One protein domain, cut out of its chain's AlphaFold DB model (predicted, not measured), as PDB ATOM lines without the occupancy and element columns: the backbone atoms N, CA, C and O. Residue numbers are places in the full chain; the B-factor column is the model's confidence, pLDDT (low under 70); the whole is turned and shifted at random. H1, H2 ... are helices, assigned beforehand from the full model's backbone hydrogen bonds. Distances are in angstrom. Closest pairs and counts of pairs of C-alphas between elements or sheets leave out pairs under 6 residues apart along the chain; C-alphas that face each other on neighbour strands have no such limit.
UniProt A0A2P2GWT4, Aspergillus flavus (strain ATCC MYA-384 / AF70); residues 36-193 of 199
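This is residues 36 to 193 of the 199 residues of a protein of Aspergillus flavus (strain ATCC MYA-384 / AF70) (UniProt A0A2P2GWT4). Two long helices, H1 and H7, cross at about a right angle, near the end of H1 and the beginning of H7. H3 and H4 pack on H1, the short H2, H5 and H6 gather by the beginning of H7, and residues 181 to 193 stick out as an arm. The printed part has 158 residues, with seven named helices, H1 to H7 in chain order, and no named strand: all helix. It is compact, with a radius of gyration of the C-alphas of 15.7 A and spans of 50 by 42 by 29 A.

Begin at the hub, H7, residues 164 to 192. Its residues 168 to 175 touch residues 51 to 58 of H1, residues 36 to 60, about perpendicular at 83 degrees; the closest C-alphas, Gly 55 and Ala 171, are 3.9 A apart. H4, residues 127 to 137, touches H7, closest at C-alphas His 133 and Ala 164, 5.1 A, and H1, at Ala 128 and Ala 44, 4.4 A. H3, residues 78 to 95, touches H1 at a shallow tilt of 30 degrees, opposite ways; the closest C-alphas, Ala 49 and Pro 92, are 4.7 A apart. H2, residues 66 to 73, touches H7, closest at C-alphas Phe 72 and Ser 166, 5.3 A. H5, residues 149 to 154, only just touches H7, with 3 pairs of C-alphas within 8 A, closest at Val 152 and Ser 166, 6.2 A. H6, residues 157 to 162, touches H2, closest at C-alphas Ala 160 and Ser 73, 5.1 A. Every O i to N i+4 pair is within hydrogen-bond range in H1, H2, H5 and H6; H3 has 9 of 14, H4 6 of 7, H7 23 of 25.

Find C-alpha 36 at (16.385, -10.386, 14.762); from there H1 runs 36.2 A. H3 spans 25.8 A. H7 runs 42.8 A to C-alpha 192 at (7.024, -7.422, 56.224).

The C-alphas farthest apart, Asp 143 and Leu 193, are 51.4 A apart. The printed part has no cut; the links H3 to H4 and H4 to H5 are long. Look for pLDDT under 70 at 61 residues, among them 92 to 121 and 177 to 193.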
ATOM      1  N   ASP A  36      17.154 -10.987  13.664       62.66
ATOM      2  CA  ASP A  36      16.385 -10.386  14.762       62.66
ATOM      3  C   ASP A  36      14.898 -10.747  14.702       62.66
ATOM      4  O   ASP A  36      14.265 -11.038  15.719       62.66
ATOM      5  N   ARG A  37      14.328 -10.795  13.494       60.19
ATOM      6  CA  ARG A  37      12.924 -11.163  13.283       60.19
ATOM      7  C   ARG A  37      12.691 -12.645  13.547       60.19
ATOM      8  O   ARG A  37      11.679 -13.009  14.142       60.19
ATOM      9  N   LYS A  38      13.652 -13.493  13.171       64.19
ATOM     10  CA  LYS A  38      13.638 -14.920  13.505       64.19
ATOM     11  C   LYS A  38      13.701 -15.137  15.018       64.19
ATOM     12  O   LYS A  38      12.916 -15.917  15.547       64.19
ATOM     13  N   GLN A  39      14.561 -14.400  15.719       66.56
ATOM     14  CA  GLN A  39      14.658 -14.466  17.178       66.56
ATOM     15  C   GLN A  39      13.368 -13.998  17.866       66.56
ATOM     16  O   GLN A  39      12.932 -14.608  18.841       66.56
ATOM     17  N   ALA A  40      12.731 -12.938  17.360       65.12
ATOM     18  CA  ALA A  40      11.448 -12.467  17.877       65.12
ATOM     19  C   ALA A  40      10.349 -13.536  17.753       65.12
ATOM     20  O   ALA A  40       9.625 -13.782  18.718       65.12
ATOM     21  N   ILE A  41      10.273 -14.219  16.606       65.19
ATOM     22  CA  ILE A  41       9.330 -15.324  16.380       65.19
ATOM     23  C   ILE A  41       9.636 -16.499  17.319       65.19
ATOM     24  O   ILE A  41       8.732 -16.972  18.005       65.19
ATOM     25  N   ASP A  42      10.899 -16.925  17.423       67.94
ATOM     26  CA  ASP A  42      11.307 -18.009  18.330       67.94
ATOM     27  C   ASP A  42      10.926 -17.684  19.791       67.94
ATOM     28  O   ASP A  42      10.373 -18.527  20.504       67.94
ATOM     29  N   ASN A  43      11.132 -16.436  20.227       69.75
ATOM     30  CA  ASN A  43      10.747 -15.968  21.560       69.75
ATOM     31  C   ASN A  43       9.223 -15.969  21.764       69.75
ATOM     32  O   ASN A  43       8.741 -16.373  22.827       69.75
ATOM     33  N   ALA A  44       8.455 -15.524  20.767       69.69
ATOM     34  CA  ALA A  44       6.996 -15.504  20.830       69.69
ATOM     35  C   ALA A  44       6.411 -16.917  20.917       69.69
ATOM     36  O   ALA A  44       5.539 -17.164  21.750       69.69
ATOM     37  N   VAL A  45       6.944 -17.857  20.135       70.75
ATOM     38  CA  VAL A  45       6.534 -19.265  20.153       70.75
ATOM     39  C   VAL A  45       6.905 -19.931  21.479       70.75
ATOM     40  O   VAL A  45       6.080 -20.624  22.076       70.75
ATOM     41  N   ALA A  46       8.108 -19.680  22.000       72.88
ATOM     42  CA  ALA A  46       8.509 -20.181  23.314       72.88
ATOM     43  C   ALA A  46       7.609 -19.636  24.436       72.88
ATOM     44  O   ALA A  46       7.220 -20.371  25.346       72.88
ATOM     45  N   LYS A  47       7.225 -18.358  24.362       78.38
ATOM     46  CA  LYS A  47       6.272 -17.762  25.302       78.38
ATOM     47  C   LYS A  47       4.867 -18.350  25.128       78.38
ATOM     48  O   LYS A  47       4.226 -18.639  26.134       78.38
ATOM     49  N   ALA A  48       4.414 -18.600  23.901       79.81
ATOM     50  CA  ALA A  48       3.137 -19.257  23.619       79.81
ATOM     51  C   ALA A  48       3.060 -20.658  24.242       79.81
ATOM     52  O   ALA A  48       2.057 -20.994  24.868       79.81
ATOM     53  N   ALA A  49       4.143 -21.437  24.165       80.56
ATOM     54  CA  ALA A  49       4.237 -22.741  24.822       80.56
ATOM     55  C   ALA A  49       4.083 -22.633  26.351       80.56
ATOM     56  O   ALA A  49       3.327 -23.399  26.946       80.56
ATOM     57  N   LYS A  50       4.723 -21.638  26.985       82.12
ATOM     58  CA  LYS A  50       4.559 -21.368  28.427       82.12
ATOM     59  C   LYS A  50       3.129 -20.954  28.786       82.12
ATOM     60  O   LYS A  50       2.615 -21.374  29.824       82.12
ATOM     61  N   ILE A  51       2.485 -20.146  27.939       84.94
ATOM     62  CA  ILE A  51       1.079 -19.759  28.108       84.94
ATOM     63  C   ILE A  51       0.186 -21.001  28.039       84.94
ATOM     64  O   ILE A  51      -0.595 -21.231  28.960       84.94
ATOM     65  N   ALA A  52       0.351 -21.840  27.012       88.94
ATOM     66  CA  ALA A  52      -0.415 -23.075  26.855       88.94
ATOM     67  C   ALA A  52      -0.267 -24.008  28.063       88.94
ATOM     68  O   ALA A  52      -1.268 -24.477  28.605       88.94
ATOM     69  N   GLN A  53       0.969 -24.218  28.524       88.00
ATOM     70  CA  GLN A  53       1.256 -25.046  29.692       88.00
ATOM     71  C   GLN A  53       0.587 -24.495  30.955       88.00
ATOM     72  O   GLN A  53      -0.056 -25.242  31.681       88.00
ATOM     73  N   SER A  54       0.626 -23.178  31.158       85.31
ATOM     74  CA  SER A  54      -0.046 -22.538  32.294       85.31
ATOM     75  C   SER A  54      -1.564 -22.752  32.276       85.31
ATOM     76  O   SER A  54      -2.173 -22.956  33.326       85.31
ATOM     77  N   GLY A  55      -2.189 -22.725  31.094       88.81
ATOM     78  CA  GLY A  55      -3.608 -23.049  30.936       88.81
ATOM     79  C   GLY A  55      -3.914 -24.523  31.227       88.81
ATOM     80  O   GLY A  55      -4.886 -24.820  31.919       88.81
ATOM     81  N   ALA A  56      -3.067 -25.442  30.755       90.56
ATOM     82  CA  ALA A  56      -3.192 -26.872  31.044       90.56
ATOM     83  C   ALA A  56      -3.059 -27.157  32.552       90.56
ATOM     84  O   ALA A  56      -3.891 -27.855  33.132       90.56
ATOM     85  N   ASP A  57      -2.067 -26.557  33.205       87.81
ATOM     86  CA  ASP A  57      -1.833 -26.705  34.642       87.81
ATOM     87  C   ASP A  57      -2.971 -26.110  35.469       87.81
ATOM     88  O   ASP A  57      -3.334 -26.660  36.506       87.81
ATOM     89  N   LEU A  58      -3.607 -25.033  34.991       87.12
ATOM     90  CA  LEU A  58      -4.799 -24.500  35.639       87.12
ATOM     91  C   LEU A  58      -5.942 -25.521  35.649       87.12
ATOM     92  O   LEU A  58      -6.538 -25.731  36.705       87.12
ATOM     93  N   ILE A  59      -6.204 -26.181  34.516       89.81
ATOM     94  CA  ILE A  59      -7.235 -27.226  34.421       89.81
ATOM     95  C   ILE A  59      -6.916 -28.390  35.370       89.81
ATOM     96  O   ILE A  59      -7.819 -28.898  36.035       89.81
ATOM     97  N   ARG A  60      -5.637 -28.778  35.474       88.56
ATOM     98  CA  ARG A  60      -5.168 -29.850  36.372       88.56
ATOM     99  C   ARG A  60      -5.205 -29.488  37.852       88.56
ATOM    100  O   ARG A  60      -5.333 -30.375  38.679       88.56
ATOM    101  N   SER A  61      -5.044 -28.210  38.193       83.31
ATOM    102  CA  SER A  61      -4.900 -27.776  39.589       83.31
ATOM    103  C   SER A  61      -6.172 -27.914  40.427       83.31
ATOM    104  O   SER A  61      -6.100 -27.751  41.639       83.31
ATOM    105  N   GLU A  62      -7.333 -28.115  39.790       68.44
ATOM    106  CA  GLU A  62      -8.658 -28.222  40.432       68.44
ATOM    107  C   GLU A  62      -9.054 -27.032  41.341       68.44
ATOM    108  O   GLU A  62     -10.120 -27.024  41.953       68.44
ATOM    109  N   SER A  63      -8.249 -25.965  41.371       63.09
ATOM    110  CA  SER A  63      -8.441 -24.781  42.212       63.09
ATOM    111  C   SER A  63      -9.308 -23.731  41.507       63.09
ATOM    112  O   SER A  63      -8.846 -23.110  40.558       63.09
ATOM    113  N   ASP A  64     -10.577 -23.582  41.931       66.25
ATOM    114  CA  ASP A  64     -11.628 -22.625  41.486       66.25
ATOM    115  C   ASP A  64     -11.424 -21.956  40.102       66.25
ATOM    116  O   ASP A  64     -11.568 -20.745  39.926       66.25
ATOM    117  N   TYR A  65     -11.076 -22.754  39.086       82.00
ATOM    118  CA  TYR A  65     -10.891 -22.291  37.711       82.00
ATOM    119  C   TYR A  65     -12.178 -22.436  36.903       82.00
ATOM    120  O   TYR A  65     -12.237 -21.972  35.770       82.00
ATOM    121  N   ASN A  66     -13.219 -23.047  37.479       84.62
ATOM    122  CA  ASN A  66     -14.508 -23.272  36.829       84.62
ATOM    123  C   ASN A  66     -15.121 -21.969  36.328       84.62
ATOM    124  O   ASN A  66     -15.604 -21.938  35.204       84.62
ATOM    125  N   LYS A  67     -15.044 -20.890  37.116       86.88
ATOM    126  CA  LYS A  67     -15.529 -19.569  36.695       86.88
ATOM    127  C   LYS A  67     -14.744 -19.044  35.500       86.88
ATOM    128  O   LYS A  67     -15.341 -18.613  34.526       86.88
ATOM    129  N   LEU A  68     -13.414 -19.142  35.539       87.44
ATOM    130  CA  LEU A  68     -12.566 -18.698  34.433       87.44
ATOM    131  C   LEU A  68     -12.779 -19.543  33.172       87.44
ATOM    132  O   LEU A  68     -12.888 -19.012  32.073       87.44
ATOM    133  N   PHE A  69     -12.858 -20.860  33.326       91.38
ATOM    134  CA  PHE A  69     -13.131 -21.780  32.234       91.38
ATOM    135  C   PHE A  69     -14.518 -21.527  31.647       91.38
ATOM    136  O   PHE A  69     -14.660 -21.464  30.435       91.38
ATOM    137  N   GLN A  70     -15.526 -21.277  32.482       91.50
ATOM    138  CA  GLN A  70     -16.857 -20.889  32.031       91.50
ATOM    139  C   GLN A  70     -16.846 -19.535  31.316       91.50
ATOM    140  O   GLN A  70     -17.570 -19.371  30.342       91.50
ATOM    141  N   THR A  71     -16.014 -18.576  31.725       89.88
ATOM    142  CA  THR A  71     -15.890 -17.288  31.029       89.88
ATOM    143  C   THR A  71     -15.491 -17.463  29.565       89.88
ATOM    144  O   THR A  71     -16.068 -16.795  28.710       89.88
ATOM    145  N   PHE A  72     -14.562 -18.371  29.261       91.62
ATOM    146  CA  PHE A  72     -14.021 -18.531  27.906       91.62
ATOM    147  C   PHE A  72     -14.615 -19.697  27.121       91.62
ATOM    148  O   PHE A  72     -14.733 -19.593  25.913       91.62
ATOM    149  N   SER A  73     -15.033 -20.771  27.788       92.38
ATOM    150  CA  SER A  73     -15.602 -21.978  27.168       92.38
ATOM    151  C   SER A  73     -17.127 -22.052  27.293       92.38
ATOM    152  O   SER A  73     -17.756 -22.915  26.687       92.38
ATOM    153  N   LYS A  74     -17.733 -21.189  28.123       93.75
ATOM    154  CA  LYS A  74     -19.185 -21.117  28.413       93.75
ATOM    155  C   LYS A  74     -19.806 -22.403  28.941       93.75
ATOM    156  O   LYS A  74     -21.014 -22.604  28.872       93.75
ATOM    157  N   THR A  75     -18.977 -23.271  29.490       92.56
ATOM    158  CA  THR A  75     -19.369 -24.549  30.068       92.56
ATOM    159  C   THR A  75     -18.448 -24.863  31.234       92.56
ATOM    160  O   THR A  75     -17.364 -24.292  31.348       92.56
ATOM    161  N   THR A  76     -18.872 -25.766  32.108       91.94
ATOM    162  CA  THR A  76     -18.060 -26.326  33.197       91.94
ATOM    163  C   THR A  76     -17.927 -27.844  33.087       91.94
ATOM    164  O   THR A  76     -17.406 -28.482  34.006       91.94
ATOM    165  N   GLU A  77     -18.396 -28.421  31.977       92.19
ATOM    166  CA  GLU A  77     -18.411 -29.858  31.723       92.19
ATOM    167  C   GLU A  77     -17.003 -30.455  31.705       92.19
ATOM    168  O   GLU A  77     -16.063 -29.905  31.122       92.19
ATOM    169  N   GLN A  78     -16.866 -31.633  32.320       91.50
ATOM    170  CA  GLN A  78     -15.584 -32.327  32.388       91.50
ATOM    171  C   GLN A  78     -15.080 -32.735  31.000       91.50
ATOM    172  O   GLN A  78     -13.885 -32.648  30.731       91.50
ATOM    173  N   GLN A  79     -15.980 -33.114  30.091       93.31
ATOM    174  CA  GLN A  79     -15.621 -33.443  28.714       93.31
ATOM    175  C   GLN A  79     -15.005 -32.240  27.986       93.31
ATOM    176  O   GLN A  79     -13.956 -32.373  27.355       93.31
ATOM    177  N   SER A  80     -15.599 -31.053  28.128       94.50
ATOM    178  CA  SER A  80     -15.066 -29.816  27.553       94.50
ATOM    179  C   SER A  80     -13.706 -29.452  28.146       94.50
ATOM    180  O   SER A  80     -12.790 -29.089  27.412       94.50
ATOM    181  N   LYS A  81     -13.532 -29.612  29.462       93.38
ATOM    182  CA  LYS A  81     -12.235 -29.406  30.131       93.38
ATOM    183  C   LYS A  81     -11.169 -30.363  29.610       93.38
ATOM    184  O   LYS A  81     -10.070 -29.922  29.286       93.38
ATOM    185  N   ASN A  82     -11.502 -31.646  29.465       93.75
ATOM    186  CA  ASN A  82     -10.597 -32.660  28.922       93.75
ATOM    187  C   ASN A  82     -10.203 -32.340  27.474       93.75
ATOM    188  O   ASN A  82      -9.045 -32.522  27.098       93.75
ATOM    189  N   ARG A  83     -11.139 -31.818  26.671       93.69
ATOM    190  CA  ARG A  83     -10.854 -31.352  25.309       93.69
ATOM    191  C   ARG A  83      -9.866 -30.187  25.308       93.69
ATOM    192  O   ARG A  83      -8.858 -30.254  24.606       93.69
ATOM    193  N   VAL A  84     -10.123 -29.142  26.098       93.56
ATOM    194  CA  VAL A  84      -9.233 -27.970  26.178       93.56
ATOM    195  C   VAL A  84      -7.853 -28.364  26.704       93.56
ATOM    196  O   VAL A  84      -6.844 -27.991  26.109       93.56
ATOM    197  N   LEU A  85      -7.796 -29.195  27.749       92.81
ATOM    198  CA  LEU A  85      -6.553 -29.759  28.272       92.81
ATOM    199  C   LEU A  85      -5.789 -30.532  27.192       92.81
ATOM    200  O   LEU A  85      -4.598 -30.305  27.010       92.81
ATOM    201  N   GLY A  86      -6.469 -31.401  26.443       91.06
ATOM    202  CA  GLY A  86      -5.852 -32.206  25.390       91.06
ATOM    203  C   GLY A  86      -5.272 -31.380  24.240       91.06
ATOM    204  O   GLY A  86      -4.272 -31.788  23.651       91.06
ATOM    205  N   VAL A  87      -5.864 -30.224  23.926       89.94
ATOM    206  CA  VAL A  87      -5.282 -29.262  22.978       89.94
ATOM    207  C   VAL A  87      -4.048 -28.617  23.594       89.94
ATOM    208  O   VAL A  87      -2.963 -28.753  23.032       89.94
ATOM    209  N   LEU A  88      -4.194 -27.971  24.758       90.75
ATOM    210  CA  LEU A  88      -3.130 -27.190  25.393       90.75
ATOM    211  C   LEU A  88      -1.900 -28.033  25.738       90.75
ATOM    212  O   LEU A  88      -0.784 -27.572  25.539       90.75
ATOM    213  N   ASP A  89      -2.076 -29.277  26.180       89.00
ATOM    214  CA  ASP A  89      -0.979 -30.173  26.564       89.00
ATOM    215  C   ASP A  89      -0.138 -30.648  25.369       89.00
ATOM    216  O   ASP A  89       1.055 -30.926  25.479       89.00
ATOM    217  N   LYS A  90      -0.741 -30.687  24.177       83.19
ATOM    218  CA  LYS A  90      -0.052 -31.072  22.937       83.19
ATOM    219  C   LYS A  90       0.696 -29.909  22.290       83.19
ATOM    220  O   LYS A  90       1.413 -30.133  21.309       83.19
ATOM    221  N   LEU A  91       0.527 -28.681  22.789       77.00
ATOM    222  CA  LEU A  91       1.195 -27.499  22.249       77.00
ATOM    223  C   LEU A  91       2.660 -27.381  22.702       77.00
ATOM    224  O   LEU A  91       3.489 -27.194  21.820       77.00
ATOM    225  N   PRO A  92       3.050 -27.548  23.980       66.81
ATOM    226  CA  PRO A  92       4.448 -27.427  24.404       66.81
ATOM    227  C   PRO A  92       5.415 -28.377  23.678       66.81
ATOM    228  O   PRO A  92       6.509 -27.971  23.291       66.81
ATOM    229  N   THR A  93       4.998 -29.624  23.438       50.47
ATOM    230  CA  THR A  93       5.896 -30.714  23.011       50.47
ATOM    231  C   THR A  93       6.034 -30.843  21.490       50.47
ATOM    232  O   THR A  93       7.097 -31.197  20.992       50.47
ATOM    233  N   ALA A  94       4.982 -30.541  20.720       44.94
ATOM    234  CA  ALA A  94       4.971 -30.753  19.264       44.94
ATOM    235  C   ALA A  94       5.390 -29.517  18.444       44.94
ATOM    236  O   ALA A  94       5.548 -29.595  17.226       44.94
ATOM    237  N   THR A  95       5.540 -28.366  19.095       50.66
ATOM    238  CA  THR A  95       5.444 -27.069  18.421       50.66
ATOM    239  C   THR A  95       6.781 -26.367  18.224       50.66
ATOM    240  O   THR A  95       7.016 -25.799  17.158       50.66
ATOM    241  N   LEU A  96       7.689 -26.447  19.203       48.75
ATOM    242  CA  LEU A  96       8.999 -25.788  19.120       48.75
ATOM    243  C   LEU A  96       9.865 -26.341  17.978       48.75
ATOM    244  O   LEU A  96      10.633 -25.601  17.369       48.75
ATOM    245  N   MET A  97       9.712 -27.626  17.649       40.91
ATOM    246  CA  MET A  97      10.434 -28.252  16.538       40.91
ATOM    247  C   MET A  97       9.748 -28.064  15.180       40.91
ATOM    248  O   MET A  97      10.439 -28.043  14.165       40.91
ATOM    249  N   LYS A  98       8.415 -27.910  15.136       41.09
ATOM    250  CA  LYS A  98       7.655 -27.925  13.876       41.09
ATOM    251  C   LYS A  98       7.339 -26.533  13.327       41.09
ATOM    252  O   LYS A  98       7.404 -26.356  12.118       41.09
ATOM    253  N   LEU A  99       7.111 -25.525  14.175       45.47
ATOM    254  CA  LEU A  99       6.878 -24.144  13.715       45.47
ATOM    255  C   LEU A  99       8.096 -23.487  13.054       45.47
ATOM    256  O   LEU A  99       7.930 -22.546  12.284       45.47
ATOM    257  N   ARG A 100       9.308 -24.011  13.287       43.38
ATOM    258  CA  ARG A 100      10.523 -23.587  12.571       43.38
ATOM    259  C   ARG A 100      10.443 -23.806  11.047       43.38
ATOM    260  O   ARG A 100      11.279 -23.263  10.333       43.38
ATOM    261  N   GLY A 101       9.434 -24.543  10.565       36.44
ATOM    262  CA  GLY A 101       9.092 -24.722   9.149       36.44
ATOM    263  C   GLY A 101       7.589 -24.597   8.858       36.44
ATOM    264  O   GLY A 101       7.050 -25.403   8.103       36.44
ATOM    265  N   VAL A 102       6.876 -23.656   9.497       39.28
ATOM    266  CA  VAL A 102       5.448 -23.393   9.221       39.28
ATOM    267  C   VAL A 102       5.212 -21.891   9.013       39.28
ATOM    268  O   VAL A 102       5.085 -21.137   9.974       39.28
ATOM    269  N   SER A 103       5.061 -21.458   7.757       41.03
ATOM    270  CA  SER A 103       4.621 -20.090   7.393       41.03
ATOM    271  C   SER A 103       3.105 -19.866   7.491       41.03
ATOM    272  O   SER A 103       2.568 -18.983   6.836       41.03
ATOM    273  N   GLY A 104       2.409 -20.626   8.340       38.09
ATOM    274  CA  GLY A 104       1.058 -20.270   8.802       38.09
ATOM    275  C   GLY A 104       1.073 -19.163   9.862       38.09
ATOM    276  O   GLY A 104       0.087 -18.472  10.044       38.09
ATOM    277  N   LEU A 105       2.232 -18.905  10.484       42.16
ATOM    278  CA  LEU A 105       2.450 -17.766  11.389       42.16
ATOM    279  C   LEU A 105       2.454 -16.401  10.662       42.16
ATOM    280  O   LEU A 105       2.777 -15.376  11.255       42.16
ATOM    281  N   ALA A 106       2.150 -16.384   9.364       37.25
ATOM    282  CA  ALA A 106       2.055 -15.190   8.541       37.25
ATOM    283  C   ALA A 106       0.595 -14.802   8.276       37.25
ATOM    284  O   ALA A 106       0.262 -14.338   7.189       37.25
ATOM    285  N   GLN A 107      -0.287 -14.911   9.268       36.50
ATOM    286  CA  GLN A 107      -1.383 -13.951   9.318       36.50
ATOM    287  C   GLN A 107      -0.732 -12.555   9.507       36.50
ATOM    288  O   GLN A 107       0.273 -12.447  10.224       36.50
ATOM    289  N   PRO A 108      -1.244 -11.465   8.904       36.19
ATOM    290  CA  PRO A 108      -0.675 -10.111   9.027       36.19
ATOM    291  C   PRO A 108      -0.513  -9.607  10.476       36.19
ATOM    292  O   PRO A 108       0.036  -8.534  10.712       36.19
ATOM    293  N   THR A 109      -1.012 -10.356  11.456       42.62
ATOM    294  CA  THR A 109      -1.048 -10.042  12.878       42.62
ATOM    295  C   THR A 109       0.292 -10.300  13.570       42.62
ATOM    296  O   THR A 109       0.803  -9.389  14.216       42.62
ATOM    297  N   LEU A 110       0.940 -11.460  13.396       43.94
ATOM    298  CA  LEU A 110       2.162 -11.807  14.149       43.94
ATOM    299  C   LEU A 110       3.351 -10.887  13.871       43.94
ATOM    300  O   LEU A 110       4.172 -10.645  14.753       43.94
ATOM    301  N   LEU A 111       3.434 -10.355  12.657       45.78
ATOM    302  CA  LEU A 111       4.533  -9.507  12.201       45.78
ATOM    303  C   LEU A 111       4.340  -8.019  12.534       45.78
ATOM    304  O   LEU A 111       5.305  -7.262  12.470       45.78
ATOM    305  N   ASN A 112       3.123  -7.624  12.919       47.44
ATOM    306  CA  ASN A 112       2.770  -6.249  13.278       47.44
ATOM    307  C   ASN A 112       2.723  -6.012  14.799       47.44
ATOM    308  O   ASN A 112       2.550  -4.872  15.238       47.44
ATOM    309  N   PHE A 113       2.908  -7.051  15.624       48.84
ATOM    310  CA  PHE A 113       3.076  -6.875  17.066       48.84
ATOM    311  C   PHE A 113       4.549  -6.613  17.399       48.84
ATOM    312  O   PHE A 113       5.394  -7.458  17.098       48.84
ATOM    313  N   PRO A 114       4.889  -5.474  18.035       44.69
ATOM    314  CA  PRO A 114       6.262  -5.222  18.435       44.69
ATOM    315  C   PRO A 114       6.721  -6.308  19.422       44.69
ATOM    316  O   PRO A 114       5.974  -6.639  20.357       44.69
ATOM    317  N   PRO A 115       7.932  -6.864  19.238       48.22
ATOM    318  CA  PRO A 115       8.488  -7.829  20.171       48.22
ATOM    319  C   PRO A 115       8.569  -7.191  21.559       48.22
ATOM    320  O   PRO A 115       9.027  -6.061  21.714       48.22
ATOM    321  N   GLY A 116       8.089  -7.903  22.576       44.72
ATOM    322  CA  GLY A 116       8.213  -7.453  23.962       44.72
ATOM    323  C   GLY A 116       7.091  -6.558  24.486       44.72
ATOM    324  O   GLY A 116       7.221  -6.051  25.596       44.72
ATOM    325  N   ARG A 117       5.959  -6.396  23.781       45.75
ATOM    326  CA  ARG A 117       4.777  -5.802  24.427       45.75
ATOM    327  C   ARG A 117       4.273  -6.769  25.508       45.75
ATOM    328  O   ARG A 117       3.669  -7.793  25.205       45.75
ATOM    329  N   THR A 118       4.564  -6.471  26.771       48.91
ATOM    330  CA  THR A 118       3.874  -7.014  27.942       48.91
ATOM    331  C   THR A 118       2.700  -6.093  28.232       48.91
ATOM    332  O   THR A 118       2.885  -5.034  28.831       48.91
ATOM    333  N   PRO A 119       1.464  -6.415  27.827       47.97
ATOM    334  CA  PRO A 119       0.367  -5.684  28.398       47.97
ATOM    335  C   PRO A 119       0.107  -6.297  29.769       47.97
ATOM    336  O   PRO A 119      -0.317  -7.446  29.880       47.97
ATOM    337  N   HIS A 120       0.288  -5.490  30.809       50.56
ATOM    338  CA  HIS A 120      -0.279  -5.707  32.145       50.56
ATOM    339  C   HIS A 120      -1.820  -5.844  32.134       50.56
ATOM    340  O   HIS A 120      -2.436  -6.004  33.181       50.56
ATOM    341  N   SER A 121      -2.449  -5.794  30.953       63.28
ATOM    342  CA  SER A 121      -3.852  -6.096  30.724       63.28
ATOM    343  C   SER A 121      -4.017  -7.462  30.056       63.28
ATOM    344  O   SER A 121      -3.500  -7.724  28.965       63.28
ATOM    345  N   CYS A 122      -4.805  -8.316  30.701       74.06
ATOM    346  CA  CYS A 122      -5.078  -9.685  30.269       74.06
ATOM    347  C   CYS A 122      -5.953  -9.765  29.010       74.06
ATOM    348  O   CYS A 122      -6.033 -10.831  28.402       74.06
ATOM    349  N   SER A 123      -6.574  -8.652  28.611       70.31
ATOM    350  CA  SER A 123      -7.417  -8.544  27.416       70.31
ATOM    351  C   SER A 123      -6.671  -8.053  26.169       70.31
ATOM    352  O   SER A 123      -7.190  -8.183  25.064       70.31
ATOM    353  N   ILE A 124      -5.454  -7.512  26.301       69.50
ATOM    354  CA  ILE A 124      -4.694  -6.987  25.154       69.50
ATOM    355  C   ILE A 124      -3.912  -8.108  24.478       69.50
ATOM    356  O   ILE A 124      -3.293  -8.931  25.146       69.50
ATOM    357  N   TRP A 125      -3.866  -8.103  23.152       67.94
ATOM    358  CA  TRP A 125      -3.107  -9.054  22.343       67.94
ATOM    359  C   TRP A 125      -1.588  -8.810  22.356       67.94
ATOM    360  O   TRP A 125      -1.118  -7.673  22.299       67.94
ATOM    361  N   ASP A 126      -0.813  -9.896  22.413       72.06
ATOM    362  CA  ASP A 126       0.633  -9.886  22.169       72.06
ATOM    363  C   ASP A 126       1.023 -10.999  21.181       72.06
ATOM    364  O   ASP A 126       0.235 -11.903  20.890       72.06
ATOM    365  N   GLN A 127       2.253 -10.938  20.666       70.25
ATOM    366  CA  GLN A 127       2.757 -11.874  19.654       70.25
ATOM    367  C   GLN A 127       2.701 -13.341  20.118       70.25
ATOM    368  O   GLN A 127       2.497 -14.246  19.315       70.25
ATOM    369  N   ALA A 128       2.831 -13.589  21.422       75.38
ATOM    370  CA  ALA A 128       2.745 -14.932  21.990       75.38
ATOM    371  C   ALA A 128       1.300 -15.444  22.074       75.38
ATOM    372  O   ALA A 128       1.051 -16.612  21.799       75.38
ATOM    373  N   THR A 129       0.345 -14.575  22.404       77.56
ATOM    374  CA  THR A 129      -1.092 -14.900  22.406       77.56
ATOM    375  C   THR A 129      -1.567 -15.208  20.987       77.56
ATOM    376  O   THR A 129      -2.255 -16.200  20.775       77.56
ATOM    377  N   SER A 130      -1.116 -14.423  20.005       78.00
ATOM    378  CA  SER A 130      -1.381 -14.690  18.589       78.00
ATOM    379  C   SER A 130      -0.738 -15.996  18.129       78.00
ATOM    380  O   SER A 130      -1.380 -16.787  17.454       78.00
ATOM    381  N   SER A 131       0.498 -16.274  18.551       76.06
ATOM    382  CA  SER A 131       1.160 -17.541  18.221       76.06
ATOM    383  C   SER A 131       0.395 -18.724  18.820       76.06
ATOM    384  O   SER A 131       0.284 -19.768  18.193       76.06
ATOM    385  N   LEU A 132      -0.164 -18.563  20.024       80.31
ATOM    386  CA  LEU A 132      -0.989 -19.580  20.670       80.31
ATOM    387  C   LEU A 132      -2.319 -19.827  19.937       80.31
ATOM    388  O   LEU A 132      -2.728 -20.980  19.827       80.31
ATOM    389  N   HIS A 133      -2.960 -18.776  19.420       83.88
ATOM    390  CA  HIS A 133      -4.144 -18.887  18.562       83.88
ATOM    391  C   HIS A 133      -3.839 -19.744  17.321       83.88
ATOM    392  O   HIS A 133      -4.454 -20.792  17.140       83.88
ATOM    393  N   GLU A 134      -2.791 -19.398  16.565       75.94
ATOM    394  CA  GLU A 134      -2.391 -20.170  15.375       75.94
ATOM    395  C   GLU A 134      -2.059 -21.632  15.705       75.94
ATOM    396  O   GLU A 134      -2.278 -22.565  14.931       75.94
ATOM    397  N   LEU A 135      -1.534 -21.859  16.906       77.94
ATOM    398  CA  LEU A 135      -1.204 -23.189  17.380       77.94
ATOM    399  C   LEU A 135      -2.410 -24.043  17.730       77.94
ATOM    400  O   LEU A 135      -2.355 -25.258  17.513       77.94
ATOM    401  N   ALA A 136      -3.490 -23.443  18.219       82.50
ATOM    402  CA  ALA A 136      -4.734 -24.158  18.460       82.50
ATOM    403  C   ALA A 136      -5.289 -24.761  17.154       82.50
ATOM    404  O   ALA A 136      -5.707 -25.925  17.162       82.50
ATOM    405  N   HIS A 137      -5.158 -24.064  16.016       81.38
ATOM    406  CA  HIS A 137      -5.522 -24.604  14.696       81.38
ATOM    407  C   HIS A 137      -4.782 -25.898  14.358       81.38
ATOM    408  O   HIS A 137      -5.375 -26.859  13.865       81.38
ATOM    409  N   THR A 138      -3.501 -26.013  14.722       77.38
ATOM    410  CA  THR A 138      -2.730 -27.250  14.490       77.38
ATOM    411  C   THR A 138      -3.254 -28.466  15.265       77.38
ATOM    412  O   THR A 138      -2.810 -29.591  15.020       77.38
ATOM    413  N   LYS A 139      -4.171 -28.257  16.219       82.19
ATOM    414  CA  LYS A 139      -4.775 -29.291  17.069       82.19
ATOM    415  C   LYS A 139      -6.273 -29.478  16.836       82.19
ATOM    416  O   LYS A 139      -6.903 -30.175  17.628       82.19
ATOM    417  N   GLY A 140      -6.814 -28.936  15.746       78.56
ATOM    418  CA  GLY A 140      -8.190 -29.208  15.333       78.56
ATOM    419  C   GLY A 140      -9.229 -28.192  15.802       78.56
ATOM    420  O   GLY A 140     -10.407 -28.519  15.791       78.56
ATOM    421  N   VAL A 141      -8.812 -27.001  16.241       83.44
ATOM    422  CA  VAL A 141      -9.705 -25.895  16.621       83.44
ATOM    423  C   VAL A 141      -9.762 -24.935  15.439       83.44
ATOM    424  O   VAL A 141      -8.739 -24.332  15.161       83.44
ATOM    425  N   PHE A 142     -10.869 -24.820  14.704       76.81
ATOM    426  CA  PHE A 142     -10.885 -24.083  13.426       76.81
ATOM    427  C   PHE A 142     -11.955 -22.995  13.322       76.81
ATOM    428  O   PHE A 142     -11.665 -21.947  12.769       76.81
ATOM    429  N   ASP A 143     -13.157 -23.201  13.859       79.38
ATOM    430  CA  ASP A 143     -14.292 -22.309  13.609       79.38
ATOM    431  C   ASP A 143     -15.162 -22.139  14.854       79.38
ATOM    432  O   ASP A 143     -15.434 -23.116  15.530       79.38
ATOM    433  N   PRO A 144     -15.726 -20.961  15.143       84.38
ATOM    434  CA  PRO A 144     -15.699 -19.767  14.315       84.38
ATOM    435  C   PRO A 144     -14.420 -18.946  14.504       84.38
ATOM    436  O   PRO A 144     -13.892 -18.844  15.611       84.38
ATOM    437  N   GLU A 145     -14.004 -18.252  13.448       79.50
ATOM    438  CA  GLU A 145     -12.992 -17.188  13.483       79.50
ATOM    439  C   GLU A 145     -13.588 -15.902  14.083       79.50
ATOM    440  O   GLU A 145     -14.005 -14.976  13.389       79.50
ATOM    441  N   THR A 146     -13.726 -15.878  15.408       82.25
ATOM    442  CA  THR A 146     -14.209 -14.716  16.167       82.25
ATOM    443  C   THR A 146     -13.050 -14.050  16.876       82.25
ATOM    444  O   THR A 146     -12.374 -14.713  17.664       82.25
ATOM    445  N   TYR A 147     -12.882 -12.746  16.621       79.69
ATOM    446  CA  TYR A 147     -11.751 -11.967  17.108       79.69
ATOM    447  C   TYR A 147     -12.112 -10.893  18.127       79.69
ATOM    448  O   TYR A 147     -13.088 -10.160  17.966       79.69
ATOM    449  N   GLY A 148     -11.261 -10.743  19.140       77.50
ATOM    450  CA  GLY A 148     -11.369  -9.726  20.176       77.50
ATOM    451  C   GLY A 148     -12.000 -10.236  21.470       77.50
ATOM    452  O   GLY A 148     -12.868 -11.109  21.482       77.50
ATOM    453  N   TYR A 149     -11.572  -9.636  22.585       80.69
ATOM    454  CA  TYR A 149     -11.978 -10.040  23.934       80.69
ATOM    455  C   TYR A 149     -13.505 -10.060  24.094       80.69
ATOM    456  O   TYR A 149     -14.059 -11.087  24.478       80.69
ATOM    457  N   ASP A 150     -14.194  -8.975  23.736       86.19
ATOM    458  CA  ASP A 150     -15.648  -8.868  23.915       86.19
ATOM    459  C   ASP A 150     -16.423  -9.854  23.031       86.19
ATOM    460  O   ASP A 150     -17.395 -10.456  23.485       86.19
ATOM    461  N   ALA A 151     -15.965 -10.079  21.797       85.12
ATOM    462  CA  ALA A 151     -16.616 -10.990  20.859       85.12
ATOM    463  C   ALA A 151     -16.505 -12.452  21.321       85.12
ATOM    464  O   ALA A 151     -17.500 -13.176  21.345       85.12
ATOM    465  N   VAL A 152     -15.327 -12.865  21.798       87.31
ATOM    466  CA  VAL A 152     -15.114 -14.195  22.398       87.31
ATOM    467  C   VAL A 152     -15.999 -14.399  23.629       87.31
ATOM    468  O   VAL A 152     -16.535 -15.485  23.850       87.31
ATOM    469  N   HIS A 153     -16.239 -13.343  24.414       89.25
ATOM    470  CA  HIS A 153     -17.137 -13.421  25.566       89.25
ATOM    471  C   HIS A 153     -18.615 -13.568  25.187       89.25
ATOM    472  O   HIS A 153     -19.403 -13.954  26.052       89.25
ATOM    473  N   GLN A 154     -18.999 -13.316  23.941       91.12
ATOM    474  CA  GLN A 154     -20.378 -13.455  23.470       91.12
ATOM    475  C   GLN A 154     -20.642 -14.786  22.757       91.12
ATOM    476  O   GLN A 154     -21.798 -15.107  22.483       91.12
ATOM    477  N   LEU A 155     -19.603 -15.583  22.486       91.44
ATOM    478  CA  LEU A 155     -19.768 -16.890  21.857       91.44
ATOM    479  C   LEU A 155     -20.613 -17.830  22.729       91.44
ATOM    480  O   LEU A 155     -20.476 -17.798  23.951       91.44
ATOM    481  N   PRO A 156     -21.448 -18.703  22.135       91.88
ATOM    482  CA  PRO A 156     -22.046 -19.837  22.837       91.88
ATOM    483  C   PRO A 156     -21.008 -20.951  23.066       91.88
ATOM    484  O   PRO A 156     -19.980 -20.989  22.398       91.88
ATOM    485  N   SER A 157     -21.280 -21.896  23.971       90.62
ATOM    486  CA  SER A 157     -20.313 -22.933  24.390       90.62
ATOM    487  C   SER A 157     -19.742 -23.780  23.254       90.62
ATOM    488  O   SER A 157     -18.528 -23.960  23.188       90.62
ATOM    489  N   GLY A 158     -20.582 -24.260  22.334       89.38
ATOM    490  CA  GLY A 158     -20.127 -25.043  21.180       89.38
ATOM    491  C   GLY A 158     -19.135 -24.269  20.312       89.38
ATOM    492  O   GLY A 158     -18.063 -24.775  20.001       89.38
ATOM    493  N   SER A 159     -19.443 -23.007  20.009       92.56
ATOM    494  CA  SER A 159     -18.554 -22.119  19.256       92.56
ATOM    495  C   SER A 159     -17.302 -21.745  20.046       92.56
ATOM    496  O   SER A 159     -16.207 -21.730  19.504       92.56
ATOM    497  N   ALA A 160     -17.438 -21.477  21.341       92.81
ATOM    498  CA  ALA A 160     -16.325 -21.107  22.200       92.81
ATOM    499  C   ALA A 160     -15.259 -22.212  22.272       92.81
ATOM    500  O   ALA A 160     -14.067 -21.916  22.264       92.81
ATOM    501  N   LEU A 161     -15.681 -23.481  22.284       93.31
ATOM    502  CA  LEU A 161     -14.779 -24.631  22.274       93.31
ATOM    503  C   LEU A 161     -14.149 -24.895  20.899       93.31
ATOM    504  O   LEU A 161     -13.192 -25.656  20.813       93.31
ATOM    505  N   GLU A 162     -14.687 -24.355  19.814       91.44
ATOM    506  CA  GLU A 162     -14.143 -24.529  18.461       91.44
ATOM    507  C   GLU A 162     -13.412 -23.262  17.955       91.44
ATOM    508  O   GLU A 162     -12.753 -23.294  16.921       91.44
ATOM    509  N   ASN A 163     -13.418 -22.180  18.743       90.56
ATOM    510  CA  ASN A 163     -12.708 -20.930  18.480       90.56
ATOM    511  C   ASN A 163     -11.301 -20.924  19.108       90.56
ATOM    512  O   ASN A 163     -11.146 -21.050  20.324       90.56
ATOM    513  N   ALA A 164     -10.264 -20.710  18.294       87.06
ATOM    514  CA  ALA A 164      -8.865 -20.687  18.735       87.06
ATOM    515  C   ALA A 164      -8.551 -19.551  19.726       87.06
ATOM    516  O   ALA A 164      -7.678 -19.676  20.593       87.06
ATOM    517  N   GLU A 165      -9.286 -18.443  19.648       89.00
ATOM    518  CA  GLU A 165      -9.066 -17.283  20.509       89.00
ATOM    519  C   GLU A 165      -9.521 -17.501  21.959       89.00
ATOM    520  O   GLU A 165      -8.822 -17.084  22.886       89.00
ATOM    521  N   SER A 166     -10.605 -18.253  22.183       92.06
ATOM    522  CA  SER A 166     -11.030 -18.702  23.515       92.06
ATOM    523  C   SER A 166      -9.903 -19.419  24.263       92.06
ATOM    524  O   SER A 166      -9.674 -19.167  25.449       92.06
ATOM    525  N   TYR A 167      -9.149 -20.277  23.565       91.25
ATOM    526  CA  TYR A 167      -8.024 -21.024  24.132       91.25
ATOM    527  C   TYR A 167      -6.871 -20.087  24.493       91.25
ATOM    528  O   TYR A 167      -6.294 -20.196  25.579       91.25
ATOM    529  N   ALA A 168      -6.555 -19.149  23.595       88.38
ATOM    530  CA  ALA A 168      -5.477 -18.194  23.788       88.38
ATOM    531  C   ALA A 168      -5.738 -17.273  24.993       88.38
ATOM    532  O   ALA A 168      -4.855 -17.109  25.843       88.38
ATOM    533  N   PHE A 169      -6.956 -16.733  25.128       88.62
ATOM    534  CA  PHE A 169      -7.313 -15.896  26.274       88.62
ATOM    535  C   PHE A 169      -7.394 -16.676  27.584       88.62
ATOM    536  O   PHE A 169      -6.846 -16.209  28.585       88.62
ATOM    537  N   PHE A 170      -8.014 -17.861  27.587       90.88
ATOM    538  CA  PHE A 170      -8.096 -18.705  28.780       90.88
ATOM    539  C   PHE A 170      -6.703 -18.990  29.359       90.88
ATOM    540  O   PHE A 170      -6.443 -18.741  30.541       90.88
ATOM    541  N   ALA A 171      -5.781 -19.451  28.512       89.44
ATOM    542  CA  ALA A 171      -4.428 -19.806  28.920       89.44
ATOM    543  C   ALA A 171      -3.615 -18.577  29.373       89.44
ATOM    544  O   ALA A 171      -2.880 -18.628  30.365       89.44
ATOM    545  N   LYS A 172      -3.793 -17.432  28.700       85.31
ATOM    546  CA  LYS A 172      -3.149 -16.164  29.065       85.31
ATOM    547  C   LYS A 172      -3.594 -15.648  30.429       85.31
ATOM    548  O   LYS A 172      -2.760 -15.176  31.206       85.31
ATOM    549  N   TYR A 173      -4.888 -15.728  30.734       82.12
ATOM    550  CA  TYR A 173      -5.461 -15.155  31.953       82.12
ATOM    551  C   TYR A 173      -4.842 -15.746  33.229       82.12
ATOM    552  O   TYR A 173      -4.679 -15.043  34.230       82.12
ATOM    553  N   LYS A 174      -4.412 -17.015  33.194       75.38
ATOM    554  CA  LYS A 174      -3.676 -17.642  34.301       75.38
ATOM    555  C   LYS A 174      -2.339 -16.961  34.569       75.38
ATOM    556  O   LYS A 174      -2.076 -16.579  35.705       75.38
ATOM    557  N   LEU A 175      -1.501 -16.790  33.547       73.19
ATOM    558  CA  LEU A 175      -0.217 -16.102  33.712       73.19
ATOM    559  C   LEU A 175      -0.433 -14.686  34.230       73.19
ATOM    560  O   LEU A 175       0.200 -14.261  35.189       73.19
ATOM    561  N   CYS A 176      -1.405 -14.003  33.645       72.38
ATOM    562  CA  CYS A 176      -1.749 -12.636  33.978       72.38
ATOM    563  C   CYS A 176      -2.164 -12.469  35.460       72.38
ATOM    564  O   CYS A 176      -1.683 -11.577  36.156       72.38
ATOM    565  N   THR A 177      -2.975 -13.390  35.986       65.62
ATOM    566  CA  THR A 177      -3.377 -13.403  37.405       65.62
ATOM    567  C   THR A 177      -2.289 -13.927  38.347       65.62
ATOM    568  O   THR A 177      -2.264 -13.541  39.515       65.62
ATOM    569  N   SER A 178      -1.372 -14.779  37.876       61.31
ATOM    570  CA  SER A 178      -0.242 -15.267  38.679       61.31
ATOM    571  C   SER A 178       0.821 -14.186  38.880       61.31
ATOM    572  O   SER A 178       1.329 -14.055  39.987       61.31
ATOM    573  N   PHE A 179       1.087 -13.353  37.866       51.91
ATOM    574  CA  PHE A 179       1.969 -12.186  37.998       51.91
ATOM    575  C   PHE A 179       1.438 -11.169  39.018       51.91
ATOM    576  O   PHE A 179       2.217 -10.640  39.803       51.91
ATOM    577  N   ALA A 180       0.121 -10.945  39.072       49.72
ATOM    578  CA  ALA A 180      -0.488 -10.084  40.089       49.72
ATOM    579  C   ALA A 180      -0.348 -10.657  41.513       49.72
ATOM    580  O   ALA A 180      -0.119  -9.908  42.458       49.72
ATOM    581  N   LYS A 181      -0.453 -11.986  41.672       48.09
ATOM    582  CA  LYS A 181      -0.291 -12.668  42.968       48.09
ATOM    583  C   LYS A 181       1.164 -12.716  43.436       48.09
ATOM    584  O   LYS A 181       1.407 -12.500  44.613       48.09
ATOM    585  N   GLU A 182       2.109 -12.959  42.531       44.53
ATOM    586  CA  GLU A 182       3.554 -12.902  42.798       44.53
ATOM    587  C   GLU A 182       3.986 -11.481  43.176       44.53
ATOM    588  O   GLU A 182       4.640 -11.300  44.196       44.53
ATOM    589  N   LEU A 183       3.545 -10.455  42.434       47.00
ATOM    590  CA  LEU A 183       3.782  -9.056  42.802       47.00
ATOM    591  C   LEU A 183       3.176  -8.722  44.163       47.00
ATOM    592  O   LEU A 183       3.858  -8.104  44.968       47.00
ATOM    593  N   PHE A 184       1.948  -9.162  44.452       43.31
ATOM    594  CA  PHE A 184       1.333  -8.975  45.767       43.31
ATOM    595  C   PHE A 184       2.113  -9.696  46.871       43.31
ATOM    596  O   PHE A 184       2.325  -9.120  47.931       43.31
ATOM    597  N   LEU A 185       2.595 -10.918  46.634       42.69
ATOM    598  CA  LEU A 185       3.391 -11.675  47.598       42.69
ATOM    599  C   LEU A 185       4.757 -11.016  47.835       42.69
ATOM    600  O   LEU A 185       5.148 -10.850  48.984       42.69
ATOM    601  N   ILE A 186       5.435 -10.560  46.780       46.66
ATOM    602  CA  ILE A 186       6.689  -9.799  46.866       46.66
ATOM    603  C   ILE A 186       6.459  -8.478  47.605       46.66
ATOM    604  O   ILE A 186       7.251  -8.138  48.475       46.66
ATOM    605  N   TRP A 187       5.358  -7.768  47.338       36.34
ATOM    606  CA  TRP A 187       4.988  -6.549  48.067       36.34
ATOM    607  C   TRP A 187       4.678  -6.828  49.540       36.34
ATOM    608  O   TRP A 187       5.109  -6.082  50.410       36.34
ATOM    609  N   THR A 188       3.971  -7.920  49.839       38.41
ATOM    610  CA  THR A 188       3.615  -8.315  51.212       38.41
ATOM    611  C   THR A 188       4.859  -8.738  51.993       38.41
ATOM    612  O   THR A 188       5.014  -8.359  53.149       38.41
ATOM    613  N   ILE A 189       5.780  -9.466  51.354       43.84
ATOM    614  CA  ILE A 189       7.073  -9.865  51.922       43.84
ATOM    615  C   ILE A 189       7.989  -8.641  52.094       43.84
ATOM    616  O   ILE A 189       8.600  -8.494  53.147       43.84
ATOM    617  N   ALA A 190       8.050  -7.728  51.120       42.06
ATOM    618  CA  ALA A 190       8.828  -6.489  51.211       42.06
ATOM    619  C   ALA A 190       8.295  -5.543  52.303       42.06
ATOM    620  O   ALA A 190       9.085  -4.962  53.047       42.06
ATOM    621  N   ALA A 191       6.968  -5.460  52.458       40.41
ATOM    622  CA  ALA A 191       6.307  -4.729  53.538       40.41
ATOM    623  C   ALA A 191       6.554  -5.371  54.917       40.41
ATOM    624  O   ALA A 191       6.726  -4.651  55.896       40.41
ATOM    625  N   PHE A 192       6.639  -6.705  54.998       37.62
ATOM    626  CA  PHE A 192       7.024  -7.422  56.224       37.62
ATOM    627  C   PHE A 192       8.518  -7.283  56.566       37.62
ATOM    628  O   PHE A 192       8.881  -7.340  57.739       37.62
ATOM    629  N   LEU A 193       9.383  -7.098  55.564       42.81
ATOM    630  CA  LEU A 193      10.841  -6.984  55.722       42.81
ATOM    631  C   LEU A 193      11.355  -5.536  55.802       42.81
ATOM    632  O   LEU A 193      12.559  -5.330  55.925       42.81
TER     633      LEU A 193